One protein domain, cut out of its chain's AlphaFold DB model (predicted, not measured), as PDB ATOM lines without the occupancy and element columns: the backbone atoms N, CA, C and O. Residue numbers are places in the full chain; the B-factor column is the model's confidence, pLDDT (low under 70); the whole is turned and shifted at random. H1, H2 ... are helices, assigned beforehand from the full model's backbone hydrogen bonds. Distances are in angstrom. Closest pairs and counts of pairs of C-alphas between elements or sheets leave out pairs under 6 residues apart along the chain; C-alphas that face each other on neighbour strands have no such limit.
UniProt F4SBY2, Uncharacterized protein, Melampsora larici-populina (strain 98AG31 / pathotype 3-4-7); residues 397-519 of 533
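Overview. This is residues 397 to 519 of the 533 residues of an uncharacterized protein of Melampsora larici-populina (strain 98AG31 / pathotype 3-4-7) (UniProt F4SBY2). What would one see first? At one end of an elongated, all-helix body, H5 and H6 form a long helical hairpin, and H7 folds back along part of H6. At the other end the short helices H1 to H4 and the link of residues 439 to 459 make a loose frame with few contacts, where H1 meets the beginning of H7. What are the figures? The printed part has 123 residues with seven named helices, H1 to H7 in that order, and no named strand. It is only just loose, close to compact, with a radius of gyration of the C-alphas of 16.8 A and spans of 53 by 28 by 22 A.

Arrangement. What does the first helix meet? H1, residues 397 to 404, touches H7, residues 502 to 516, with residues 502 to 504 of H7 alone; the closest C-alphas, of Leu 402 and Met 503, are 5.1 A apart. Their lines are about perpendicular at 71 degrees, only just. H1 only just touches H4, residues 435 to 438, with 3 pairs of C-alphas within 8 A, the closest those of His 400 and Ile 437 at 7.7 A. Where are the next two helices? H2, residues 411 to 414, and H3, residues 416 to 427, touch only at the corner, and only just, with 3 pairs; the closest C-alphas, of Val 413 and Leu 419, are 6.0 A apart. H2 and H7 are near each other, with 8 pairs of C-alphas within 10 A, while H3 and H7 are apart. How do the long helices stand? H5, residues 460 to 476, and H6, residues 480 to 500, touch as a hairpin at a shallow tilt of 13 degrees, opposite ways, closest at the C-alphas of Ile 471 and Ala 483, 5.4 A. H6 and H7 are a hairpin too, at a shallow tilt of 27 degrees, opposite ways; H6 touches H7 with residues 489 to 497 alone, closest at the C-alphas of Leu 496 and Ala 505, 5.0 A. What do the backbones show? In H1, H3, H5, H6 and H7 every O i to N i+4 pair is within hydrogen-bond range. H2 and H4 are too short for such a pair; of O i to N i+3 pairs, 1 of 1 is within range in H2 and 0 of 1 in H4.

Along the chain. Where does the printed part begin? C-alpha 397, at (23.842, -51.096, 34.473), begins H1, which is 10.5 A long; H3 measures 16.3 A. Where are the longer helices? H5 begins at C-alpha 460, (32.723, -36.486, 47.528), and is 24.3 A long; H6 is 29.8 A long. H7 ends at C-alpha 516, (13.460, -32.327, 54.361), after 20.6 A.

Size, cuts and confidence. How far does it reach? The two C-alphas farthest apart, of Lys 430 and Gly 478, are 53.6 A apart. Is it continuous? The printed part has no cut, and the link from H4 to H5, 21 residues, is long. Where is confidence low? The mean pLDDT of the printed part is 77.3, and residues 404 to 414, 440 to 457 and 515 to 519 are under 70.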
ATOM      1  N   VAL A 397      22.460 -51.552  34.701       74.25
ATOM      2  CA  VAL A 397      23.842 -51.096  34.473       74.25
ATOM      3  C   VAL A 397      24.179 -49.882  35.329       74.25
ATOM      4  O   VAL A 397      25.269 -49.850  35.894       74.25
ATOM      5  N   LEU A 398      23.256 -48.923  35.499       73.94
ATOM      6  CA  LEU A 398      23.466 -47.857  36.479       73.94
ATOM      7  C   LEU A 398      23.573 -48.434  37.892       73.94
ATOM      8  O   LEU A 398      24.508 -48.062  38.586       73.94
ATOM      9  N   THR A 399      22.704 -49.360  38.314       78.56
ATOM     10  CA  THR A 399      22.787 -49.994  39.648       78.56
ATOM     11  C   THR A 399      24.152 -50.640  39.902       78.56
ATOM     12  O   THR A 399      24.774 -50.344  40.922       78.56
ATOM     13  N   HIS A 400      24.655 -51.444  38.957       77.44
ATOM     14  CA  HIS A 400      25.980 -52.070  39.052       77.44
ATOM     15  C   HIS A 400      27.101 -51.025  39.095       77.44
ATOM     16  O   HIS A 400      28.004 -51.096  39.929       77.44
ATOM     17  N   TRP A 401      27.025 -49.991  38.247       71.25
ATOM     18  CA  TRP A 401      27.958 -48.861  38.291       71.25
ATOM     19  C   TRP A 401      27.893 -48.106  39.625       71.25
ATOM     20  O   TRP A 401      28.934 -47.687  40.119       71.25
ATOM     21  N   LEU A 402      26.725 -47.979  40.266       71.00
ATOM     22  CA  LEU A 402      26.603 -47.302  41.563       71.00
ATOM     23  C   LEU A 402      27.315 -48.064  42.692       71.00
ATOM     24  O   LEU A 402      27.793 -47.433  43.631       71.00
ATOM     25  N   GLN A 403      27.386 -49.393  42.595       71.62
ATOM     26  CA  GLN A 403      28.079 -50.257  43.558       71.62
ATOM     27  C   GLN A 403      29.598 -50.316  43.311       71.62
ATOM     28  O   GLN A 403      30.374 -50.503  44.246       71.62
ATOM     29  N   THR A 404      30.035 -50.145  42.058       68.38
ATOM     30  CA  THR A 404      31.437 -50.340  41.638       68.38
ATOM     31  C   THR A 404      32.241 -49.045  41.468       68.38
ATOM     32  O   THR A 404      33.460 -49.064  41.657       68.38
ATOM     33  N   PHE A 405      31.609 -47.901  41.169       63.56
ATOM     34  CA  PHE A 405      32.316 -46.622  41.013       63.56
ATOM     35  C   PHE A 405      32.756 -46.015  42.350       63.56
ATOM     36  O   PHE A 405      31.946 -45.695  43.221       63.56
ATOM     37  N   LYS A 406      34.068 -45.774  42.470       58.31
ATOM     38  CA  LYS A 406      34.706 -45.212  43.674       58.31
ATOM     39  C   LYS A 406      35.192 -43.760  43.540       58.31
ATOM     40  O   LYS A 406      35.576 -43.188  44.551       58.31
ATOM     41  N   SER A 407      35.214 -43.181  42.333       46.56
ATOM     42  CA  SER A 407      35.989 -41.956  42.043       46.56
ATOM     43  C   SER A 407      35.190 -40.732  41.578       46.56
ATOM     44  O   SER A 407      35.455 -39.644  42.070       46.56
ATOM     45  N   TYR A 408      34.227 -40.864  40.659       60.72
ATOM     46  CA  TYR A 408      33.418 -39.728  40.192       60.72
ATOM     47  C   TYR A 408      31.935 -40.075  40.083       60.72
ATOM     48  O   TYR A 408      31.564 -41.221  39.828       60.72
ATOM     49  N   ILE A 409      31.090 -39.059  40.271       57.03
ATOM     50  CA  ILE A 409      29.633 -39.171  40.191       57.03
ATOM     51  C   ILE A 409      29.116 -38.494  38.931       57.03
ATOM     52  O   ILE A 409      29.350 -37.300  38.769       57.03
ATOM     53  N   PRO A 410      28.307 -39.182  38.112       61.84
ATOM     54  CA  PRO A 410      27.428 -38.534  37.156       61.84
ATOM     55  C   PRO A 410      26.117 -38.082  37.822       61.84
ATOM     56  O   PRO A 410      25.216 -38.885  38.072       61.84
ATOM     57  N   LEU A 411      25.962 -36.778  38.058       64.94
ATOM     58  CA  LEU A 411      24.733 -36.169  38.583       64.94
ATOM     59  C   LEU A 411      23.519 -36.357  37.650       64.94
ATOM     60  O   LEU A 411      22.382 -36.112  38.057       64.94
ATOM     61  N   THR A 412      23.708 -36.838  36.417       65.12
ATOM     62  CA  THR A 412      22.598 -37.228  35.536       65.12
ATOM     63  C   THR A 412      21.714 -38.321  36.126       65.12
ATOM     64  O   THR A 412      20.515 -38.301  35.857       65.12
ATOM     65  N   VAL A 413      22.222 -39.187  37.019       62.41
ATOM     66  CA  VAL A 413      21.382 -40.171  37.743       62.41
ATOM     67  C   VAL A 413      20.387 -39.524  38.720       62.41
ATOM     68  O   VAL A 413      19.636 -40.217  39.408       62.41
ATOM     69  N   PHE A 414      20.378 -38.192  38.800       63.69
ATOM     70  CA  PHE A 414      19.414 -37.389  39.540       63.69
ATOM     71  C   PHE A 414      18.454 -36.614  38.621       63.69
ATOM     72  O   PHE A 414      17.379 -36.202  39.074       63.69
ATOM     73  N   ASN A 415      18.768 -36.446  37.336       71.31
ATOM     74  CA  ASN A 415      17.815 -35.909  36.368       71.31
ATOM     75  C   ASN A 415      16.734 -36.976  36.096       71.31
ATOM     76  O   ASN A 415      17.026 -38.058  35.589       71.31
ATOM     77  N   ARG A 416      15.473 -36.678  36.449       76.56
ATOM     78  CA  ARG A 416      14.340 -37.608  36.281       76.56
ATOM     79  C   ARG A 416      14.134 -37.983  34.812       76.56
ATOM     80  O   ARG A 416      13.835 -39.137  34.539       76.56
ATOM     81  N   ILE A 417      14.315 -37.032  33.895       78.75
ATOM     82  CA  ILE A 417      14.169 -37.258  32.452       78.75
ATOM     83  C   ILE A 417      15.278 -38.207  31.981       78.75
ATOM     84  O   ILE A 417      14.971 -39.241  31.410       78.75
ATOM     85  N   PHE A 418      16.538 -37.953  32.356       80.75
ATOM     86  CA  PHE A 418      17.660 -38.850  32.037       80.75
ATOM     87  C   PHE A 418      17.467 -40.275  32.577       80.75
ATOM     88  O   PHE A 418      17.765 -41.228  31.867       80.75
ATOM     89  N   LEU A 419      16.964 -40.444  33.809       81.25
ATOM     90  CA  LEU A 419      16.670 -41.779  34.347       81.25
ATOM     91  C   LEU A 419      15.558 -42.490  33.566       81.25
ATOM     92  O   LEU A 419      15.667 -43.690  33.327       81.25
ATOM     93  N   LEU A 420      14.507 -41.766  33.169       82.31
ATOM     94  CA  LEU A 420      13.430 -42.321  32.348       82.31
ATOM     95  C   LEU A 420      13.933 -42.676  30.942       82.31
ATOM     96  O   LEU A 420      13.630 -43.763  30.466       82.31
ATOM     97  N   ASP A 421      14.742 -41.822  30.313       83.69
ATOM     98  CA  ASP A 421      15.336 -42.061  28.993       83.69
ATOM     99  C   ASP A 421      16.329 -43.235  29.006       83.69
ATOM    100  O   ASP A 421      16.271 -44.093  28.124       83.69
ATOM    101  N   ASP A 422      17.207 -43.321  30.012       81.25
ATOM    102  CA  ASP A 422      18.134 -44.447  30.177       81.25
ATOM    103  C   ASP A 422      17.372 -45.749  30.452       81.25
ATOM    104  O   ASP A 422      17.623 -46.757  29.795       81.25
ATOM    105  N   GLN A 423      16.377 -45.743  31.344       83.38
ATOM    106  CA  GLN A 423      15.570 -46.935  31.613       83.38
ATOM    107  C   GLN A 423      14.718 -47.350  30.400       83.38
ATOM    108  O   GLN A 423      14.588 -48.547  30.123       83.38
ATOM    109  N   GLN A 424      14.199 -46.390  29.630       85.31
ATOM    110  CA  GLN A 424      13.486 -46.632  28.376       85.31
ATOM    111  C   GLN A 424      14.422 -47.228  27.314       85.31
ATOM    112  O   GLN A 424      14.054 -48.183  26.627       85.31
ATOM    113  N   GLU A 425      15.652 -46.731  27.197       84.38
ATOM    114  CA  GLU A 425      16.650 -47.269  26.271       84.38
ATOM    115  C   GLU A 425      17.175 -48.645  26.712       84.38
ATOM    116  O   GLU A 425      17.368 -49.528  25.872       84.38
ATOM    117  N   TRP A 426      17.296 -48.896  28.017       79.94
ATOM    118  CA  TRP A 426      17.577 -50.232  28.548       79.94
ATOM    119  C   TRP A 426      16.421 -51.209  28.360       79.94
ATOM    120  O   TRP A 426      16.687 -52.374  28.086       79.94
ATOM    121  N   SER A 427      15.159 -50.768  28.387       81.88
ATOM    122  CA  SER A 427      14.016 -51.644  28.071       81.88
ATOM    123  C   SER A 427      14.047 -52.186  26.630       81.88
ATOM    124  O   SER A 427      13.490 -53.246  26.345       81.88
ATOM    125  N   ARG A 428      14.738 -51.481  25.719       84.12
ATOM    126  CA  ARG A 428      14.936 -51.870  24.311       84.12
ATOM    127  C   ARG A 428      16.154 -52.769  24.089       84.12
ATOM    128  O   ARG A 428      16.297 -53.340  23.007       84.12
ATOM    129  N   ARG A 429      17.058 -52.876  25.068       81.81
ATOM    130  CA  ARG A 429      18.348 -53.573  24.950       81.81
ATOM    131  C   ARG A 429      18.399 -54.774  25.895       81.81
ATOM    132  O   ARG A 429      17.719 -54.826  26.910       81.81
ATOM    133  N   LYS A 430      19.239 -55.764  25.586       82.81
ATOM    134  CA  LYS A 430      19.582 -56.796  26.576       82.81
ATOM    135  C   LYS A 430      20.626 -56.220  27.528       82.81
ATOM    136  O   LYS A 430      21.658 -55.743  27.061       82.81
ATOM    137  N   ALA A 431      20.358 -56.273  28.831       75.88
ATOM    138  CA  ALA A 431      21.324 -55.871  29.846       75.88
ATOM    139  C   ALA A 431      22.620 -56.710  29.726       75.88
ATOM    140  O   ALA A 431      22.537 -57.928  29.529       75.88
ATOM    141  N   PRO A 432      23.811 -56.093  29.825       76.69
ATOM    142  CA  PRO A 432      25.057 -56.801  30.069       76.69
ATOM    143  C   PRO A 432      24.963 -57.660  31.331       76.69
ATOM    144  O   PRO A 432      24.391 -57.253  32.335       76.69
ATOM    145  N   THR A 433      25.571 -58.840  31.278       81.81
ATOM    146  CA  THR A 433      25.906 -59.633  32.464       81.81
ATOM    147  C   THR A 433      26.957 -58.899  33.293       81.81
ATOM    148  O   THR A 433      27.921 -58.414  32.704       81.81
ATOM    149  N   GLU A 434      26.818 -58.896  34.617       79.44
ATOM    150  CA  GLU A 434      27.677 -58.204  35.602       79.44
ATOM    151  C   GLU A 434      29.184 -58.346  35.304       79.44
ATOM    152  O   GLU A 434      29.874 -57.345  35.140       79.44
ATOM    153  N   ALA A 435      29.666 -59.563  35.019       81.00
ATOM    154  CA  ALA A 435      31.065 -59.819  34.644       81.00
ATOM    155  C   ALA A 435      31.585 -59.004  33.430       81.00
ATOM    156  O   ALA A 435      32.762 -58.670  33.374       81.00
ATOM    157  N   LYS A 436      30.723 -58.629  32.471       75.38
ATOM    158  CA  LYS A 436      31.085 -57.751  31.330       75.38
ATOM    159  C   LYS A 436      31.129 -56.266  31.691       75.38
ATOM    160  O   LYS A 436      31.538 -55.450  30.867       75.38
ATOM    161  N   ILE A 437      30.625 -55.915  32.868       72.75
ATOM    162  CA  ILE A 437      30.692 -54.581  33.455       72.75
ATOM    163  C   ILE A 437      31.969 -54.487  34.308       72.75
ATOM    164  O   ILE A 437      32.676 -53.484  34.220       72.75
ATOM    165  N   ASP A 438      32.299 -55.558  35.041       72.25
ATOM    166  CA  ASP A 438      33.486 -55.657  35.905       72.25
ATOM    167  C   ASP A 438      34.817 -55.869  35.163       72.25
ATOM    168  O   ASP A 438      35.850 -55.420  35.654       72.25
ATOM    169  N   ASP A 439      34.811 -56.491  33.975       76.50
ATOM    170  CA  ASP A 439      36.019 -56.812  33.181       76.50
ATOM    171  C   ASP A 439      36.916 -55.591  32.854       76.50
ATOM    172  O   ASP A 439      38.046 -55.748  32.393       76.50
ATOM    173  N   GLY A 440      36.424 -54.358  33.054       56.53
ATOM    174  CA  GLY A 440      37.210 -53.111  33.102       56.53
ATOM    175  C   GLY A 440      37.878 -52.659  31.794       56.53
ATOM    176  O   GLY A 440      38.354 -51.524  31.694       56.53
ATOM    177  N   ALA A 441      37.902 -53.517  30.773       46.91
ATOM    178  CA  ALA A 441      38.644 -53.354  29.531       46.91
ATOM    179  C   ALA A 441      38.040 -52.279  28.605       46.91
ATOM    180  O   ALA A 441      37.347 -52.561  27.627       46.91
ATOM    181  N   ALA A 442      38.402 -51.030  28.894       39.62
ATOM    182  CA  ALA A 442      38.203 -49.831  28.085       39.62
ATOM    183  C   ALA A 442      36.754 -49.316  27.917       39.62
ATOM    184  O   ALA A 442      36.069 -49.555  26.920       39.62
ATOM    185  N   SER A 443      36.452 -48.330  28.770       46.91
ATOM    186  CA  SER A 443      35.617 -47.143  28.500       46.91
ATOM    187  C   SER A 443      34.092 -47.226  28.653       46.91
ATOM    188  O   SER A 443      33.446 -48.257  28.490       46.91
ATOM    189  N   LEU A 444      33.541 -46.016  28.810       52.09
ATOM    190  CA  LEU A 444      32.171 -45.549  28.561       52.09
ATOM    191  C   LEU A 444      31.362 -46.277  27.465       52.09
ATOM    192  O   LEU A 444      30.143 -46.198  27.498       52.09
ATOM    193  N   ARG A 445      31.984 -46.969  26.500       53.34
ATOM    194  CA  ARG A 445      31.290 -47.709  25.427       53.34
ATOM    195  C   ARG A 445      30.384 -48.846  25.912       53.34
ATOM    196  O   ARG A 445      29.494 -49.238  25.162       53.34
ATOM    197  N   VAL A 446      30.602 -49.384  27.115       57.53
ATOM    198  CA  VAL A 446      29.697 -50.389  27.716       57.53
ATOM    199  C   VAL A 446      28.381 -49.742  28.173       57.53
ATOM    200  O   VAL A 446      27.329 -50.383  28.137       57.53
ATOM    201  N   TYR A 447      28.408 -48.455  28.531       59.72
ATOM    202  CA  TYR A 447      27.201 -47.686  28.808       59.72
ATOM    203  C   TYR A 447      26.497 -47.331  27.498       59.72
ATOM    204  O   TYR A 447      27.014 -46.599  26.655       59.72
ATOM    205  N   GLY A 448      25.299 -47.884  27.311       64.62
ATOM    206  CA  GLY A 448      24.538 -47.735  26.075       64.62
ATOM    207  C   GLY A 448      23.869 -46.370  25.874       64.62
ATOM    208  O   GLY A 448      23.442 -46.087  24.748       64.62
ATOM    209  N   GLY A 449      23.755 -45.576  26.943       68.19
ATOM    210  CA  GLY A 449      23.129 -44.254  26.965       68.19
ATOM    211  C   GLY A 449      24.100 -43.103  26.673       68.19
ATOM    212  O   GLY A 449      25.278 -43.302  26.375       68.19
ATOM    213  N   ALA A 450      23.601 -41.869  26.760       67.19
ATOM    214  CA  ALA A 450      24.425 -40.677  26.566       67.19
ATOM    215  C   ALA A 450      25.416 -40.495  27.735       67.19
ATOM    216  O   ALA A 450      24.999 -40.611  28.892       67.19
ATOM    217  N   PRO A 451      26.702 -40.189  27.475       67.50
ATOM    218  CA  PRO A 451      27.668 -39.957  28.539       67.50
ATOM    219  C   PRO A 451      27.238 -38.747  29.390       67.50
ATOM    220  O   PRO A 451      26.844 -37.723  28.824       67.50
ATOM    221  N   PRO A 452      27.301 -38.845  30.728       65.69
ATOM    222  CA  PRO A 452      26.955 -37.748  31.626       65.69
ATOM    223  C   PRO A 452      27.785 -36.475  31.362       65.69
ATOM    224  O   PRO A 452      28.996 -36.594  31.172       65.69
ATOM    225  N   PRO A 453      27.180 -35.267  31.348       67.62
ATOM    226  CA  PRO A 453      27.924 -34.014  31.237       67.62
ATOM    227  C   PRO A 453      28.874 -33.799  32.416       67.62
ATOM    228  O   PRO A 453      28.539 -34.115  33.552       67.62
ATOM    229  N   GLU A 454      30.028 -33.197  32.142       67.12
ATOM    230  CA  GLU A 454      31.079 -32.898  33.124       67.12
ATOM    231  C   GLU A 454      30.625 -31.857  34.165       67.12
ATOM    232  O   GLU A 454      30.852 -32.032  35.358       67.12
ATOM    233  N   GLU A 455      29.847 -30.859  33.726       63.56
ATOM    234  CA  GLU A 455      29.084 -29.907  34.562       63.56
ATOM    235  C   GLU A 455      28.130 -30.603  35.549       63.56
ATOM    236  O   GLU A 455      27.781 -30.064  36.598       63.56
ATOM    237  N   LEU A 456      27.690 -31.812  35.198       64.00
ATOM    238  CA  LEU A 456      26.887 -32.694  36.029       64.00
ATOM    239  C   LEU A 456      27.775 -33.771  36.660       64.00
ATOM    240  O   LEU A 456      27.402 -34.943  36.690       64.00
ATOM    241  N   THR A 457      28.922 -33.375  37.211       69.75
ATOM    242  CA  THR A 457      29.721 -34.211  38.114       69.75
ATOM    243  C   THR A 457      30.017 -33.495  39.430       69.75
ATOM    244  O   THR A 457      29.995 -32.270  39.500       69.75
ATOM    245  N   MET A 458      30.185 -34.268  40.506       80.12
ATOM    246  CA  MET A 458      30.479 -33.759  41.850       80.12
ATOM    247  C   MET A 458      31.298 -34.795  42.619       80.12
ATOM    248  O   MET A 458      30.892 -35.957  42.746       80.12
ATOM    249  N   GLN A 459      32.443 -34.385  43.140       83.31
ATOM    250  CA  GLN A 459      33.310 -35.225  43.959       83.31
ATOM    251  C   GLN A 459      32.750 -35.335  45.384       83.31
ATOM    252  O   GLN A 459      31.921 -34.529  45.819       83.31
ATOM    253  N   PHE A 460      33.163 -36.359  46.132       85.31
ATOM    254  CA  PHE A 460      32.723 -36.486  47.528       85.31
ATOM    255  C   PHE A 460      33.317 -35.376  48.389       85.31
ATOM    256  O   PHE A 460      32.673 -34.870  49.300       85.31
ATOM    257  N   GLU A 461      34.538 -35.004  48.044       87.81
ATOM    258  CA  GLU A 461      35.408 -34.028  48.667       87.81
ATOM    259  C   GLU A 461      34.799 -32.613  48.533       87.81
ATOM    260  O   GLU A 461      34.663 -31.889  49.516       87.81
ATOM    261  N   GLU A 462      34.255 -32.277  47.360       85.69
ATOM    262  CA  GLU A 462      33.453 -31.061  47.139       85.69
ATOM    263  C   GLU A 462      32.146 -31.075  47.951       85.69
ATOM    264  O   GLU A 462      31.754 -30.073  48.560       85.69
ATOM    265  N   TRP A 463      31.457 -32.222  47.991       91.38
ATOM    266  CA  TRP A 463      30.195 -32.364  48.719       91.38
ATOM    267  C   TRP A 463      30.374 -32.264  50.243       91.38
ATOM    268  O   TRP A 463      29.560 -31.621  50.912       91.38
ATOM    269  N   ILE A 464      31.413 -32.887  50.808       92.50
ATOM    270  CA  ILE A 464      31.635 -32.973  52.260       92.50
ATOM    271  C   ILE A 464      32.072 -31.626  52.850       92.50
ATOM    272  O   ILE A 464      31.683 -31.306  53.986       92.50
ATOM    273  N   ASP A 465      32.797 -30.828  52.061       90.00
ATOM    274  CA  ASP A 465      33.166 -29.448  52.373       90.00
ATOM    275  C   ASP A 465      31.983 -28.497  52.193       90.00
ATOM    276  O   ASP A 465      31.663 -27.753  53.122       90.00
ATOM    277  N   GLY A 466      31.249 -28.578  51.077       86.06
ATOM    278  CA  GLY A 466      30.035 -27.782  50.861       86.06
ATOM    279  C   GLY A 466      28.965 -28.027  51.934       86.06
ATOM    280  O   GLY A 466      28.390 -27.083  52.479       86.06
ATOM    281  N   MET A 467      28.745 -29.289  52.319       90.81
ATOM    282  CA  MET A 467      27.848 -29.653  53.421       90.81
ATOM    283  C   MET A 467      28.395 -29.179  54.779       90.81
ATOM    284  O   MET A 467      27.626 -28.733  55.631       90.81
ATOM    285  N   GLY A 468      29.715 -29.238  54.991       90.69
ATOM    286  CA  GLY A 468      30.367 -28.735  56.205       90.69
ATOM    287  C   GLY A 468      30.277 -27.212  56.357       90.69
ATOM    288  O   GLY A 468      30.057 -26.719  57.465       90.69
ATOM    289  N   LEU A 469      30.400 -26.468  55.257       88.94
ATOM    290  CA  LEU A 469      30.226 -25.017  55.207       88.94
ATOM    291  C   LEU A 469      28.763 -24.622  55.446       88.94
ATOM    292  O   LEU A 469      28.494 -23.754  56.272       88.94
ATOM    293  N   PHE A 470      27.815 -25.315  54.810       85.69
ATOM    294  CA  PHE A 470      26.385 -25.101  55.038       85.69
ATOM    295  C   PHE A 470      25.993 -25.299  56.513       85.69
ATOM    296  O   PHE A 470      25.328 -24.441  57.086       85.69
ATOM    297  N   ILE A 471      26.481 -26.360  57.173       89.94
ATOM    298  CA  ILE A 471      26.248 -26.582  58.613       89.94
ATOM    299  C   ILE A 471      26.773 -25.408  59.459       89.94
ATOM    300  O   ILE A 471      26.094 -24.999  60.398       89.94
ATOM    301  N   LYS A 472      27.938 -24.828  59.128       90.31
ATOM    302  CA  LYS A 472      28.480 -23.657  59.849       90.31
ATOM    303  C   LYS A 472      27.557 -22.437  59.746       90.31
ATOM    304  O   LYS A 472      27.339 -21.780  60.758       90.31
ATOM    305  N   TYR A 473      26.986 -22.164  58.570       87.75
ATOM    306  CA  TYR A 473      26.012 -21.078  58.409       87.75
ATOM    307  C   TYR A 473      24.717 -21.343  59.190       87.75
ATOM    308  O   TYR A 473      24.249 -20.459  59.897       87.75
ATOM    309  N   VAL A 474      24.184 -22.571  59.160       82.38
ATOM    310  CA  VAL A 474      22.978 -22.941  59.930       82.38
ATOM    311  C   VAL A 474      23.192 -22.776  61.449       82.38
ATOM    312  O   VAL A 474      22.275 -22.350  62.148       82.38
ATOM    313  N   VAL A 475      24.407 -23.030  61.963       89.44
ATOM    314  CA  VAL A 475      24.780 -22.717  63.361       89.44
ATOM    315  C   VAL A 475      24.870 -21.208  63.611       89.44
ATOM    316  O   VAL A 475      24.382 -20.748  64.640       89.44
ATOM    317  N   ALA A 476      25.486 -20.441  62.704       83.94
ATOM    318  CA  ALA A 476      25.647 -18.990  62.853       83.94
ATOM    319  C   ALA A 476      24.296 -18.250  62.897       83.94
ATOM    320  O   ALA A 476      24.120 -17.344  63.706       83.94
ATOM    321  N   GLU A 477      23.323 -18.709  62.108       83.88
ATOM    322  CA  GLU A 477      21.930 -18.237  62.109       83.88
ATOM    323  C   GLU A 477      21.099 -18.767  63.306       83.88
ATOM    324  O   GLU A 477      19.888 -18.559  63.377       83.88
ATOM    325  N   GLY A 478      21.716 -19.484  64.255       82.81
ATOM    326  CA  GLY A 478      21.085 -19.933  65.503       82.81
ATOM    327  C   GLY A 478      20.198 -21.183  65.410       82.81
ATOM    328  O   GLY A 478      19.606 -21.579  66.415       82.81
ATOM    329  N   TRP A 479      20.112 -21.849  64.254       82.12
ATOM    330  CA  TRP A 479      19.261 -23.032  64.038       82.12
ATOM    331  C   TRP A 479      19.933 -24.315  64.545       82.12
ATOM    332  O   TRP A 479      20.298 -25.214  63.781       82.12
ATOM    333  N   THR A 480      20.143 -24.384  65.862       86.62
ATOM    334  CA  THR A 480      20.917 -25.454  66.514       86.62
ATOM    335  C   THR A 480      20.391 -26.853  66.192       86.62
ATOM    336  O   THR A 480      21.179 -27.708  65.787       86.62
ATOM    337  N   THR A 481      19.075 -27.086  66.278       82.75
ATOM    338  CA  THR A 481      18.482 -28.415  66.032       82.75
ATOM    339  C   THR A 481      18.680 -28.844  64.580       82.75
ATOM    340  O   THR A 481      18.977 -30.006  64.287       82.75
ATOM    341  N   LEU A 482      18.532 -27.900  63.652       82.81
ATOM    342  CA  LEU A 482      18.699 -28.146  62.226       82.81
ATOM    343  C   LEU A 482      20.167 -28.439  61.867       82.81
ATOM    344  O   LEU A 482      20.441 -29.358  61.092       82.81
ATOM    345  N   ALA A 483      21.119 -27.733  62.484       87.38
ATOM    346  CA  ALA A 483      22.546 -28.016  62.345       87.38
ATOM    347  C   ALA A 483      22.939 -29.387  62.925       87.38
ATOM    348  O   ALA A 483      23.705 -30.119  62.292       87.38
ATOM    349  N   GLU A 484      22.394 -29.770  64.086       89.38
ATOM    350  CA  GLU A 484      22.567 -31.106  64.679       89.38
ATOM    351  C   GLU A 484      22.071 -32.201  63.721       89.38
ATOM    352  O   GLU A 484      22.811 -33.143  63.412       89.38
ATOM    353  N   ARG A 485      20.863 -32.034  63.164       85.75
ATOM    354  CA  ARG A 485      20.278 -32.950  62.168       85.75
ATOM    355  C   ARG A 485      21.121 -33.041  60.896       85.75
ATOM    356  O   ARG A 485      21.360 -34.143  60.404       85.75
ATOM    357  N   PHE A 486      21.637 -31.924  60.382       88.50
ATOM    358  CA  PHE A 486      22.513 -31.933  59.206       88.50
ATOM    359  C   PHE A 486      23.909 -32.508  59.477       88.50
ATOM    360  O   PHE A 486      24.480 -33.135  58.583       88.50
ATOM    361  N   LYS A 487      24.437 -32.386  60.699       93.44
ATOM    362  CA  LYS A 487      25.665 -33.074  61.130       93.44
ATOM    363  C   LYS A 487      25.455 -34.590  61.209       93.44
ATOM    364  O   LYS A 487      26.273 -35.333  60.673       93.44
ATOM    365  N   GLY A 488      24.339 -35.041  61.785       90.75
ATOM    366  CA  GLY A 488      23.938 -36.454  61.771       90.75
ATOM    367  C   GLY A 488      23.780 -36.988  60.345       90.75
ATOM    368  O   GLY A 488      24.391 -37.993  59.989       90.75
ATOM    369  N   HIS A 489      23.064 -36.254  59.489       91.88
ATOM    370  CA  HIS A 489      22.920 -36.584  58.072       91.88
ATOM    371  C   HIS A 489      24.271 -36.696  57.347       91.88
ATOM    372  O   HIS A 489      24.490 -37.653  56.603       91.88
ATOM    373  N   ARG A 490      25.194 -35.750  57.581       93.75
ATOM    374  CA  ARG A 490      26.541 -35.777  56.992       93.75
ATOM    375  C   ARG A 490      27.295 -37.044  57.390       93.75
ATOM    376  O   ARG A 490      27.875 -37.671  56.514       93.75
ATOM    377  N   ASN A 491      27.227 -37.448  58.658       95.25
ATOM    378  CA  ASN A 491      27.863 -38.678  59.134       95.25
ATOM    379  C   ASN A 491      27.265 -39.931  58.471       95.25
ATOM    380  O   ASN A 491      28.021 -40.739  57.945       95.25
ATOM    381  N   VAL A 492      25.932 -40.054  58.388       91.38
ATOM    382  CA  VAL A 492      25.287 -41.197  57.705       91.38
ATOM    383  C   VAL A 492      25.704 -41.271  56.229       91.38
ATOM    384  O   VAL A 492      25.979 -42.351  55.720       91.38
ATOM    385  N   VAL A 493      25.830 -40.134  55.538       90.69
ATOM    386  CA  VAL A 493      26.339 -40.101  54.154       90.69
ATOM    387  C   VAL A 493      27.814 -40.532  54.064       90.69
ATOM    388  O   VAL A 493      28.184 -41.206  53.103       90.69
ATOM    389  N   MET A 494      28.657 -40.199  55.050       92.12
ATOM    390  CA  MET A 494      30.042 -40.696  55.119       92.12
ATOM    391  C   MET A 494      30.076 -42.221  55.317       92.12
ATOM    392  O   MET A 494      30.706 -42.923  54.528       92.12
ATOM    393  N   GLU A 495      29.329 -42.737  56.295       90.56
ATOM    394  CA  GLU A 495      29.255 -44.175  56.597       90.56
ATOM    395  C   GLU A 495      28.692 -44.981  55.409       90.56
ATOM    396  O   GLU A 495      29.249 -46.016  55.038       90.56
ATOM    397  N   LEU A 496      27.654 -44.475  54.727       87.31
ATOM    398  CA  LEU A 496      27.124 -45.090  53.503       87.31
ATOM    399  C   LEU A 496      28.139 -45.087  52.344       87.31
ATOM    400  O   LEU A 496      28.125 -46.023  51.545       87.31
ATOM    401  N   ARG A 497      29.018 -44.076  52.228       88.94
ATOM    402  CA  ARG A 497      30.075 -44.057  51.196       88.94
ATOM    403  C   ARG A 497      31.121 -45.128  51.469       88.94
ATOM    404  O   ARG A 497      31.579 -45.767  50.526       88.94
ATOM    405  N   GLU A 498      31.507 -45.296  52.729       87.38
ATOM    406  CA  GLU A 498      32.523 -46.267  53.140       87.38
ATOM    407  C   GLU A 498      32.009 -47.711  53.039       87.38
ATOM    408  O   GLU A 498      32.746 -48.580  52.577       87.38
ATOM    409  N   ALA A 499      30.740 -47.956  53.381       86.38
ATOM    410  CA  ALA A 499      30.120 -49.280  53.295       86.38
ATOM    411  C   ALA A 499      29.652 -49.671  51.877       86.38
ATOM    412  O   ALA A 499      29.813 -50.824  51.480       86.38
ATOM    413  N   TYR A 500      29.066 -48.736  51.115       80.56
ATOM    414  CA  TYR A 500      28.312 -49.043  49.884       80.56
ATOM    415  C   TYR A 500      28.689 -48.185  48.662       80.56
ATOM    416  O   TYR A 500      28.067 -48.307  47.608       80.56
ATOM    417  N   GLY A 501      29.694 -47.314  48.776       81.38
ATOM    418  CA  GLY A 501      30.133 -46.443  47.688       81.38
ATOM    419  C   GLY A 501      29.385 -45.107  47.601       81.38
ATOM    420  O   GLY A 501      28.257 -44.924  48.068       81.38
ATOM    421  N   TRP A 502      30.049 -44.124  46.988       83.50
ATOM    422  CA  TRP A 502      29.621 -42.720  47.003       83.50
ATOM    423  C   TRP A 502      28.260 -42.498  46.307       83.50
ATOM    424  O   TRP A 502      27.466 -41.658  46.728       83.50
ATOM    425  N   MET A 503      27.923 -43.306  45.300       76.75
ATOM    426  CA  MET A 503      26.666 -43.177  44.555       76.75
ATOM    427  C   MET A 503      25.412 -43.527  45.379       76.75
ATOM    428  O   MET A 503      24.382 -42.860  45.242       76.75
ATOM    429  N   ILE A 504      25.482 -44.540  46.253       79.62
ATOM    430  CA  ILE A 504      24.378 -44.910  47.159       79.62
ATOM    431  C   ILE A 504      24.214 -43.839  48.245       79.62
ATOM    432  O   ILE A 504      23.104 -43.355  48.489       79.62
ATOM    433  N   ALA A 505      25.330 -43.383  48.811       86.69
ATOM    434  CA  ALA A 505      25.372 -42.302  49.787       86.69
ATOM    435  C   ALA A 505      24.796 -40.973  49.253       86.69
ATOM    436  O   ALA A 505      23.994 -40.333  49.940       86.69
ATOM    437  N   LEU A 506      25.108 -40.575  48.011       83.94
ATOM    438  CA  LEU A 506      24.520 -39.374  47.407       83.94
ATOM    439  C   LEU A 506      23.042 -39.569  47.019       83.94
ATOM    440  O   LEU A 506      22.268 -38.614  47.110       83.94
ATOM    441  N   ARG A 507      22.600 -40.788  46.663       82.12
ATOM    442  CA  ARG A 507      21.162 -41.094  46.509       82.12
ATOM    443  C   ARG A 507      20.395 -40.900  47.820       82.12
ATOM    444  O   ARG A 507      19.349 -40.249  47.801       82.12
ATOM    445  N   TYR A 508      20.929 -41.383  48.945       86.25
ATOM    446  CA  TYR A 508      20.382 -41.097  50.277       86.25
ATOM    447  C   TYR A 508      20.410 -39.590  50.579       86.25
ATOM    448  O   TYR A 508      19.375 -39.023  50.930       86.25
ATOM    449  N   CYS A 509      21.539 -38.910  50.345       89.25
ATOM    450  CA  CYS A 509      21.647 -37.464  50.539       89.25
ATOM    451  C   CYS A 509      20.571 -36.696  49.769       89.25
ATOM    452  O   CYS A 509      19.814 -35.929  50.364       89.25
ATOM    453  N   ARG A 510      20.426 -36.946  48.464       83.00
ATOM    454  CA  ARG A 510      19.406 -36.275  47.658       83.00
ATOM    455  C   ARG A 510      17.990 -36.596  48.129       83.00
ATOM    456  O   ARG A 510      17.177 -35.678  48.169       83.00
ATOM    457  N   ARG A 511      17.690 -37.843  48.512       80.62
ATOM    458  CA  ARG A 511      16.382 -38.232  49.070       80.62
ATOM    459  C   ARG A 511      16.061 -37.413  50.324       80.62
ATOM    460  O   ARG A 511      14.999 -36.799  50.372       80.62
ATOM    461  N   ILE A 512      17.004 -37.307  51.262       82.75
ATOM    462  CA  ILE A 512      16.868 -36.457  52.455       82.75
ATOM    463  C   ILE A 512      16.692 -34.980  52.070       82.75
ATOM    464  O   ILE A 512      15.753 -34.348  52.542       82.75
ATOM    465  N   ARG A 513      17.499 -34.423  51.155       81.12
ATOM    466  CA  ARG A 513      17.309 -33.030  50.698       81.12
ATOM    467  C   ARG A 513      15.936 -32.813  50.036       81.12
ATOM    468  O   ARG A 513      15.306 -31.791  50.266       81.12
ATOM    469  N   GLN A 514      15.435 -33.772  49.256       74.38
ATOM    470  CA  GLN A 514      14.149 -33.661  48.555       74.38
ATOM    471  C   GLN A 514      12.914 -33.867  49.445       74.38
ATOM    472  O   GLN A 514      11.843 -33.418  49.041       74.38
ATOM    473  N   GLY A 515      13.047 -34.528  50.601       68.94
ATOM    474  CA  GLY A 515      11.996 -34.626  51.621       68.94
ATOM    475  C   GLY A 515      12.060 -33.496  52.654       68.94
ATOM    476  O   GLY A 515      11.057 -32.840  52.904       68.94
ATOM    477  N   VAL A 516      13.248 -33.238  53.216       66.25
ATOM    478  CA  VAL A 516      13.460 -32.327  54.361       66.25
ATOM    479  C   VAL A 516      13.688 -30.867  53.949       66.25
ATOM    480  O   VAL A 516      13.263 -29.969  54.667       66.25
ATOM    481  N   MET A 517      14.390 -30.603  52.835       63.31
ATOM    482  CA  MET A 517      14.813 -29.240  52.444       63.31
ATOM    483  C   MET A 517      13.942 -28.591  51.356       63.31
ATOM    484  O   MET A 517      14.288 -27.513  50.875       63.31
ATOM    485  N   ARG A 518      12.842 -29.216  50.919       65.69
ATOM    486  CA  ARG A 518      11.859 -28.490  50.101       65.69
ATOM    487  C   ARG A 518      11.158 -27.456  50.971       65.69
ATOM    488  O   ARG A 518      10.870 -27.728  52.134       65.69
ATOM    489  N   GLU A 519      10.801 -26.320  50.383       52.69
ATOM    490  CA  GLU A 519       9.782 -25.461  50.975       52.69
ATOM    491  C   GLU A 519       8.470 -26.242  51.048       52.69
ATOM    492  O   GLU A 519       7.810 -26.523  50.047       52.69
TER     493      GLU A 519